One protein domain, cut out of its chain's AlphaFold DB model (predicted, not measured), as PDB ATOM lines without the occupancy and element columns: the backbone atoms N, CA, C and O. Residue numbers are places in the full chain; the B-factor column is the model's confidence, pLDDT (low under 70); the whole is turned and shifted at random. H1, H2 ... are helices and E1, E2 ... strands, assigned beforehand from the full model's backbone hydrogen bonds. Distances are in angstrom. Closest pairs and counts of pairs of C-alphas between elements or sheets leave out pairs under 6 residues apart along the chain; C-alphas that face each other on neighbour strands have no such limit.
ATOM      1  N   ALA A 180     -54.589  30.221 -47.322       97.38
ATOM      2  CA  ALA A 180     -53.674  31.342 -47.077       97.38
ATOM      3  C   ALA A 180     -53.639  31.898 -45.636       97.38
ATOM      4  O   ALA A 180     -52.630  32.475 -45.223       97.38
ATOM      5  N   PHE A 181     -54.709  31.728 -44.857       97.31
ATOM      6  CA  PHE A 181     -54.778  32.080 -43.431       97.31
ATOM      7  C   PHE A 181     -54.719  30.863 -42.503       97.31
ATOM      8  O   PHE A 181     -54.889  30.999 -41.290       97.31
ATOM      9  N   LYS A 182     -54.442  29.666 -43.024       97.12
ATOM     10  CA  LYS A 182     -54.469  28.419 -42.252       97.12
ATOM     11  C   LYS A 182     -53.435  28.390 -41.128       97.12
ATOM     12  O   LYS A 182     -53.779  27.969 -40.028       97.12
ATOM     13  N   ILE A 183     -52.215  28.892 -41.355       97.25
ATOM     14  CA  ILE A 183     -51.194  29.027 -40.295       97.25
ATOM     15  C   ILE A 183     -51.659  30.012 -39.218       97.25
ATOM     16  O   ILE A 183     -51.652  29.675 -38.035       97.25
ATOM     17  N   ALA A 184     -52.130  31.200 -39.612       96.69
ATOM     18  CA  ALA A 184     -52.627  32.187 -38.654       96.69
ATOM     19  C   ALA A 184     -53.779  31.615 -37.816       96.69
ATOM     20  O   ALA A 184     -53.779  31.732 -36.592       96.69
ATOM     21  N   ARG A 185     -54.717  30.912 -38.456       95.62
ATOM     22  CA  ARG A 185     -55.831  30.235 -37.793       95.62
ATOM     23  C   ARG A 185     -55.378  29.098 -36.878       95.62
ATOM     24  O   ARG A 185     -55.940  28.967 -35.794       95.62
ATOM     25  N   HIS A 186     -54.397  28.294 -37.285       96.88
ATOM     26  CA  HIS A 186     -53.847  27.208 -36.466       96.88
ATOM     27  C   HIS A 186     -53.342  27.730 -35.115       96.88
ATOM     28  O   HIS A 186     -53.585  27.117 -34.081       96.88
ATOM     29  N   PHE A 187     -52.723  28.912 -35.116       97.12
ATOM     30  CA  PHE A 187     -52.260  29.591 -33.907       97.12
ATOM     31  C   PHE A 187     -53.275  30.586 -33.322       97.12
ATOM     32  O   PHE A 187     -52.906  31.425 -32.501       97.12
ATOM     33  N   SER A 188     -54.552  30.514 -33.716       96.25
ATOM     34  CA  SER A 188     -55.628  31.401 -33.242       96.25
ATOM     35  C   SER A 188     -55.291  32.893 -33.356       96.25
ATOM     36  O   SER A 188     -55.652  33.684 -32.488       96.25
ATOM     37  N   TRP A 189     -54.574  33.272 -34.415       95.69
ATOM     38  CA  TRP A 189     -54.085  34.630 -34.669       95.69
ATOM     39  C   TRP A 189     -53.162  35.191 -33.573       95.69
ATOM     40  O   TRP A 189     -52.987  36.405 -33.468       95.69
ATOM     41  N   ASN A 190     -52.541  34.328 -32.762       97.62
ATOM     42  CA  ASN A 190     -51.539  34.743 -31.788       97.62
ATOM     43  C   ASN A 190     -50.222  35.083 -32.502       97.62
ATOM     44  O   ASN A 190     -49.539  34.199 -33.016       97.62
ATOM     45  N   LEU A 191     -49.887  36.374 -32.534       97.19
ATOM     46  CA  LEU A 191     -48.771  36.909 -33.316       97.19
ATOM     47  C   LEU A 191     -47.410  36.358 -32.866       97.19
ATOM     48  O   LEU A 191     -46.595  36.020 -33.716       97.19
ATOM     49  N   GLU A 192     -47.195  36.206 -31.557       96.69
ATOM     50  CA  GLU A 192     -45.953  35.664 -30.990       96.69
ATOM     51  C   GLU A 192     -45.768  34.195 -31.370       96.69
ATOM     52  O   GLU A 192     -44.729  33.821 -31.901       96.69
ATOM     53  N   LYS A 193     -46.810  33.368 -31.206       97.88
ATOM     54  CA  LYS A 193     -46.761  31.949 -31.594       97.88
ATOM     55  C   LYS A 193     -46.545  31.767 -33.089       97.88
ATOM     56  O   LYS A 193     -45.842  30.847 -33.488       97.88
ATOM     57  N   ILE A 194     -47.159  32.619 -33.913       98.00
ATOM     58  CA  ILE A 194     -46.927  32.607 -35.360       98.00
ATOM     59  C   ILE A 194     -45.470  32.973 -35.646       98.00
ATOM     60  O   ILE A 194     -44.828  32.277 -36.424       98.00
ATOM     61  N   ALA A 195     -44.937  34.020 -35.018       97.62
ATOM     62  CA  ALA A 195     -43.558  34.444 -35.229       97.62
ATOM     63  C   ALA A 195     -42.554  33.365 -34.790       97.62
ATOM     64  O   ALA A 195     -41.702  32.977 -35.587       97.62
ATOM     65  N   ASP A 196     -42.725  32.782 -33.601       97.88
ATOM     66  CA  ASP A 196     -41.917  31.653 -33.130       97.88
ATOM     67  C   ASP A 196     -42.026  30.445 -34.072       97.88
ATOM     68  O   ASP A 196     -41.014  29.854 -34.439       97.88
ATOM     69  N   ALA A 197     -43.228  30.092 -34.536       97.56
ATOM     70  CA  ALA A 197     -43.403  28.992 -35.485       97.56
ATOM     71  C   ALA A 197     -42.700  29.254 -36.826       97.56
ATOM     72  O   ALA A 197     -42.133  28.345 -37.426       97.56
ATOM     73  N   MET A 198     -42.726  30.495 -37.304       96.94
ATOM     74  CA  MET A 198     -42.151  30.874 -38.593       96.94
ATOM     75  C   MET A 198     -40.624  31.040 -38.531       96.94
ATOM     76  O   MET A 198     -39.949  30.753 -39.522       96.94
ATOM     77  N   CYS A 199     -40.080  31.456 -37.384       97.69
ATOM     78  CA  CYS A 199     -38.662  31.783 -37.199       97.69
ATOM     79  C   CYS A 199     -37.864  30.736 -36.407       97.69
ATOM     80  O   CYS A 199     -36.643  30.724 -36.501       97.69
ATOM     81  N   LYS A 200     -38.496  29.856 -35.623       97.12
ATOM     82  CA  LYS A 200     -37.800  28.926 -34.706       97.12
ATOM     83  C   LYS A 200     -38.210  27.460 -34.850       97.12
ATOM     84  O   LYS A 200     -37.784  26.630 -34.055       97.12
ATOM     85  N   VAL A 201     -39.019  27.115 -35.852       96.25
ATOM     86  CA  VAL A 201     -39.411  25.724 -36.128       96.25
ATOM     87  C   VAL A 201     -38.920  25.310 -37.510       96.25
ATOM     88  O   VAL A 201     -39.235  25.957 -38.509       96.25
ATOM     89  N   ASP A 202     -38.179  24.203 -37.575       89.56
ATOM     90  CA  ASP A 202     -37.586  23.700 -38.823       89.56
ATOM     91  C   ASP A 202     -38.641  23.210 -39.825       89.56
ATOM     92  O   ASP A 202     -38.601  23.535 -41.017       89.56
ATOM     93  N   ASN A 203     -39.609  22.444 -39.311       86.88
ATOM     94  CA  ASN A 203     -40.633  21.738 -40.075       86.88
ATOM     95  C   ASN A 203     -42.023  21.998 -39.481       86.88
ATOM     96  O   ASN A 203     -42.578  21.172 -38.755       86.88
ATOM     97  N   LEU A 204     -42.591  23.166 -39.781       92.62
ATOM     98  CA  LEU A 204     -43.958  23.490 -39.383       92.62
ATOM     99  C   LEU A 204     -44.958  22.598 -40.139       92.62
ATOM    100  O   LEU A 204     -45.170  22.762 -41.339       92.62
ATOM    101  N   ASN A 205     -45.609  21.674 -39.430       91.88
ATOM    102  CA  ASN A 205     -46.576  20.740 -40.014       91.88
ATOM    103  C   ASN A 205     -47.995  21.339 -40.094       91.88
ATOM    104  O   ASN A 205     -48.928  20.869 -39.440       91.88
ATOM    105  N   VAL A 206     -48.153  22.407 -40.880       94.44
ATOM    106  CA  VAL A 206     -49.453  23.029 -41.182       94.44
ATOM    107  C   VAL A 206     -49.582  23.171 -42.704       94.44
ATOM    108  O   VAL A 206     -49.214  24.207 -43.255       94.44
ATOM    109  N   PRO A 207     -50.074  22.135 -43.412       93.94
ATOM    110  CA  PRO A 207     -50.042  22.105 -44.872       93.94
ATOM    111  C   PRO A 207     -50.991  23.148 -45.472       93.94
ATOM    112  O   PRO A 207     -52.195  23.111 -45.208       93.94
ATOM    113  N   CYS A 208     -50.452  24.049 -46.284       95.31
ATOM    114  CA  CYS A 208     -51.151  25.067 -47.072       95.31
ATOM    115  C   CYS A 208     -50.301  25.395 -48.307       95.31
ATOM    116  O   CYS A 208     -49.090  25.190 -48.271       95.31
ATOM    117  N   ASN A 209     -50.904  25.899 -49.382       95.94
ATOM    118  CA  ASN A 209     -50.156  26.324 -50.570       95.94
ATOM    119  C   ASN A 209     -49.477  27.672 -50.337       95.94
ATOM    120  O   ASN A 209     -48.378  27.921 -50.833       95.94
ATOM    121  N   LEU A 210     -50.149  28.549 -49.589       96.50
ATOM    122  CA  LEU A 210     -49.764  29.935 -49.365       96.50
ATOM    123  C   LEU A 210     -49.896  30.300 -47.888       96.50
ATOM    124  O   LEU A 210     -50.729  29.753 -47.169       96.50
ATOM    125  N   PHE A 211     -49.141  31.306 -47.461       97.31
ATOM    126  CA  PHE A 211     -49.366  32.001 -46.201       97.31
ATOM    127  C   PHE A 211     -49.275  33.509 -46.387       97.31
ATOM    128  O   PHE A 211     -48.203  34.055 -46.654       97.31
ATOM    129  N   LYS A 212     -50.412  34.191 -46.228       96.81
ATOM    130  CA  LYS A 212     -50.486  35.651 -46.265       96.81
ATOM    131  C   LYS A 212     -50.161  36.214 -44.885       96.81
ATOM    132  O   LYS A 212     -50.982  36.163 -43.968       96.81
ATOM    133  N   MET A 213     -48.986  36.825 -44.752       94.12
ATOM    134  CA  MET A 213     -48.640  37.601 -43.561       94.12
ATOM    135  C   MET A 213     -49.295  38.978 -43.670       94.12
ATOM    136  O   MET A 213     -48.970  39.779 -44.551       94.12
ATOM    137  N   THR A 214     -50.255  39.255 -42.790       89.62
ATOM    138  CA  THR A 214     -50.772  40.620 -42.616       89.62
ATOM    139  C   THR A 214     -49.697  41.500 -41.972       89.62
ATOM    140  O   THR A 214     -48.754  40.975 -41.382       89.62
ATOM    141  N   GLY A 215     -49.841  42.831 -42.023       86.69
ATOM    142  CA  GLY A 215     -48.871  43.742 -41.394       86.69
ATOM    143  C   GLY A 215     -48.589  43.399 -39.924       86.69
ATOM    144  O   GLY A 215     -47.437  43.290 -39.525       86.69
ATOM    145  N   LYS A 216     -49.638  43.064 -39.160       91.31
ATOM    146  CA  LYS A 216     -49.521  42.648 -37.752       91.31
ATOM    147  C   LYS A 216     -48.740  41.349 -37.550       91.31
ATOM    148  O   LYS A 216     -48.114  41.167 -36.517       91.31
ATOM    149  N   VAL A 217     -48.823  40.420 -38.503       93.88
ATOM    150  CA  VAL A 217     -48.065  39.159 -38.460       93.88
ATOM    151  C   VAL A 217     -46.610  39.393 -38.861       93.88
ATOM    152  O   VAL A 217     -45.713  38.774 -38.300       93.88
ATOM    153  N   TRP A 218     -46.376  40.293 -39.817       94.19
ATOM    154  CA  TRP A 218     -45.041  40.610 -40.309       94.19
ATOM    155  C   TRP A 218     -44.165  41.307 -39.260       94.19
ATOM    156  O   TRP A 218     -42.988  40.981 -39.153       94.19
ATOM    157  N   GLU A 219     -44.726  42.226 -38.469       94.62
ATOM    158  CA  GLU A 219     -43.995  43.009 -37.457       94.62
ATOM    159  C   GLU A 219     -43.114  42.167 -36.504       94.62
ATOM    160  O   GLU A 219     -41.898  42.389 -36.490       94.62
ATOM    161  N   PRO A 220     -43.644  41.181 -35.747       96.56
ATOM    162  CA  PRO A 220     -42.826  40.375 -34.838       96.56
ATOM    163  C   PRO A 220     -41.845  39.452 -35.574       96.56
ATOM    164  O   PRO A 220     -40.723  39.268 -35.112       96.56
ATOM    165  N   ILE A 221     -42.215  38.922 -36.747       96.12
ATOM    166  CA  ILE A 221     -41.302  38.125 -37.584       96.12
ATOM    167  C   ILE A 221     -40.093  38.972 -37.990       96.12
ATOM    168  O   ILE A 221     -38.951  38.553 -37.821       96.12
ATOM    169  N   ASN A 222     -40.334  40.186 -38.485       94.75
ATOM    170  CA  ASN A 222     -39.279  41.100 -38.906       94.75
ATOM    171  C   ASN A 222     -38.370  41.506 -37.738       94.75
ATOM    172  O   ASN A 222     -37.157  41.626 -37.921       94.75
ATOM    173  N   GLN A 223     -38.934  41.689 -36.540       96.00
ATOM    174  CA  GLN A 223     -38.158  41.949 -35.330       96.00
ATOM    175  C   GLN A 223     -37.204  40.789 -35.018       96.00
ATOM    176  O   GLN A 223     -36.016  41.037 -34.824       96.00
ATOM    177  N   MET A 224     -37.698  39.546 -35.031       97.19
ATOM    178  CA  MET A 224     -36.888  38.348 -34.775       97.19
ATOM    179  C   MET A 224     -35.778  38.163 -35.812       97.19
ATOM    180  O   MET A 224     -34.636  37.881 -35.454       97.19
ATOM    181  N   LEU A 225     -36.089  38.375 -37.094       95.62
ATOM    182  CA  LEU A 225     -35.096  38.317 -38.170       95.62
ATOM    183  C   LEU A 225     -34.001  39.374 -37.981       95.62
ATOM    184  O   LEU A 225     -32.816  39.061 -38.050       95.62
ATOM    185  N   SER A 226     -34.390  40.610 -37.665       95.12
ATOM    186  CA  SER A 226     -33.449  41.723 -37.486       95.12
ATOM    187  C   SER A 226     -32.571  41.576 -36.238       95.12
ATOM    188  O   SER A 226     -31.451  42.081 -36.219       95.12
ATOM    189  N   SER A 227     -33.060  40.908 -35.187       96.00
ATOM    190  CA  SER A 227     -32.299  40.662 -33.954       96.00
ATOM    191  C   SER A 227     -31.456  39.386 -33.986       96.00
ATOM    192  O   SER A 227     -30.730  39.132 -33.027       96.00
ATOM    193  N   GLY A 228     -31.556  38.572 -35.042       95.69
ATOM    194  CA  GLY A 228     -30.909  37.258 -35.096       95.69
ATOM    195  C   GLY A 228     -31.605  36.182 -34.254       95.69
ATOM    196  O   GLY A 228     -31.038  35.112 -34.052       95.69
ATOM    197  N   ASP A 229     -32.818  36.438 -33.753       97.00
ATOM    198  CA  ASP A 229     -33.595  35.487 -32.945       97.00
ATOM    199  C   ASP A 229     -34.404  34.521 -33.831       97.00
ATOM    200  O   ASP A 229     -35.633  34.445 -33.767       97.00
ATOM    201  N   TYR A 230     -33.715  33.798 -34.712       97.38
ATOM    202  CA  TYR A 230     -34.307  32.793 -35.596       97.38
ATOM    203  C   TYR A 230     -33.339  31.629 -35.835       97.38
ATOM    204  O   TYR A 230     -32.125  31.752 -35.691       97.38
ATOM    205  N   LEU A 231     -33.883  30.480 -36.225       96.62
ATOM    206  CA  LEU A 231     -33.107  29.353 -36.726       96.62
ATOM    207  C   LEU A 231     -32.921  29.507 -38.241       96.62
ATOM    208  O   LEU A 231     -33.934  29.645 -38.938       96.62
ATOM    209  N   PRO A 232     -31.694  29.402 -38.787       95.00
ATOM    210  CA  PRO A 232     -31.458  29.400 -40.238       95.00
ATOM    211  C   PRO A 232     -32.256  28.318 -40.977       95.00
ATOM    212  O   PRO A 232     -32.671  28.482 -42.122       95.00
ATOM    213  N   SER A 233     -32.521  27.204 -40.295       94.88
ATOM    214  CA  SER A 233     -33.319  26.085 -40.782       94.88
ATOM    215  C   SER A 233     -34.831  26.300 -40.682       94.88
ATOM    216  O   SER A 233     -35.558  25.474 -41.221       94.88
ATOM    217  N   SER A 234     -35.332  27.375 -40.066       95.94
ATOM    218  CA  SER A 234     -36.769  27.697 -40.036       95.94
ATOM    219  C   SER A 234     -37.294  28.179 -41.394       95.94
ATOM    220  O   SER A 234     -36.524  28.450 -42.317       95.94
ATOM    221  N   ILE A 235     -38.618  28.326 -41.537       94.94
ATOM    222  CA  ILE A 235     -39.218  28.877 -42.765       94.94
ATOM    223  C   ILE A 235     -38.647  30.262 -43.070       94.94
ATOM    224  O   ILE A 235     -38.181  30.495 -44.184       94.94
ATOM    225  N   MET A 236     -38.677  31.175 -42.099       95.19
ATOM    226  CA  MET A 236     -38.227  32.549 -42.316       95.19
ATOM    227  C   MET A 236     -36.708  32.659 -42.366       95.19
ATOM    228  O   MET A 236     -36.224  33.424 -43.191       95.19
ATOM    229  N   GLY A 237     -35.965  31.856 -41.596       95.19
ATOM    230  CA  GLY A 237     -34.501  31.801 -41.684       95.19
ATOM    231  C   GLY A 237     -34.026  31.435 -43.088       95.19
ATOM    232  O   GLY A 237     -33.287  32.193 -43.714       95.19
ATOM    233  N   ARG A 238     -34.583  30.362 -43.672       93.06
ATOM    234  CA  ARG A 238     -34.267  29.959 -45.053       93.06
ATOM    235  C   ARG A 238     -34.611  31.034 -46.078       93.06
ATOM    236  O   ARG A 238     -33.957  31.098 -47.117       93.06
ATOM    237  N   LEU A 239     -35.653  31.830 -45.844       92.19
ATOM    238  CA  LEU A 239     -36.054  32.905 -46.753       92.19
ATOM    239  C   LEU A 239     -35.228  34.184 -46.567       92.19
ATOM    240  O   LEU A 239     -35.064  34.912 -47.543       92.19
ATOM    241  N   TYR A 240     -34.723  34.442 -45.360       90.25
ATOM    242  CA  TYR A 240     -33.991  35.653 -44.993       90.25
ATOM    243  C   TYR A 240     -32.494  35.568 -45.324       90.25
ATOM    244  O   TYR A 240     -31.974  36.467 -45.984       90.25
ATOM    245  N   ASP A 241     -31.823  34.465 -44.979       76.06
ATOM    246  CA  ASP A 241     -30.355  34.330 -45.088       76.06
ATOM    247  C   ASP A 241     -29.823  34.320 -46.520       76.06
ATOM    248  O   ASP A 241     -28.669  34.629 -46.778       76.06
ATOM    249  N   SER A 242     -30.669  34.000 -47.490       57.75
ATOM    250  CA  SER A 242     -30.326  34.051 -48.917       57.75
ATOM    251  C   SER A 242     -30.438  35.437 -49.552       57.75
ATOM    252  O   SER A 242     -30.363  35.553 -50.774       57.75
TER     253      SER A 242
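This is residues 180 to 242 of the 244 residues of a protein of Pseudomonas putida (UniProt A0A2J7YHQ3). The longest helix, H3, packs crosswise on H2 in the middle, and H4 packs on both, while short H1 and strand E1 lie toward the other end. The printed part has 63 residues, mostly helix, ordered H1, H2, E1, H3, H4; E1 pairs with no named strand. It is compact, with a radius of gyration of the C-alphas of 10.7 A and spans of 26 by 21 by 16 A.

Start at H3, residues 215 to 227, which touches H2, residues 191 to 200, at a steep tilt of 42 degrees; closest C-alphas Ile 221 and Ala 195, 4.9 A. H4, residues 235 to 242, touches H2; closest C-alphas Met 236 and Cys 199, 5.2 A. H1, residues 182 to 186, is close to H2 but not clearly touching; closest C-alphas Ala 184 and Ile 194, 6.6 A. E1, residues 210 to 212, is apart from H4. Every O i to N i+4 pair is within hydrogen-bond range in H1 and H2, 7 of 9 in H3, 3 of 4 in H4.

Find C-alpha 215 at (-48.871, 43.742, -41.394); H3 runs 18.4 A. H2 spans 13.6 A; H4, 12.0 A, ends at C-alpha 242 (-30.326, 34.051, -48.917).

The printed part has no cut and no long link; residue 242 alone is under pLDDT 70.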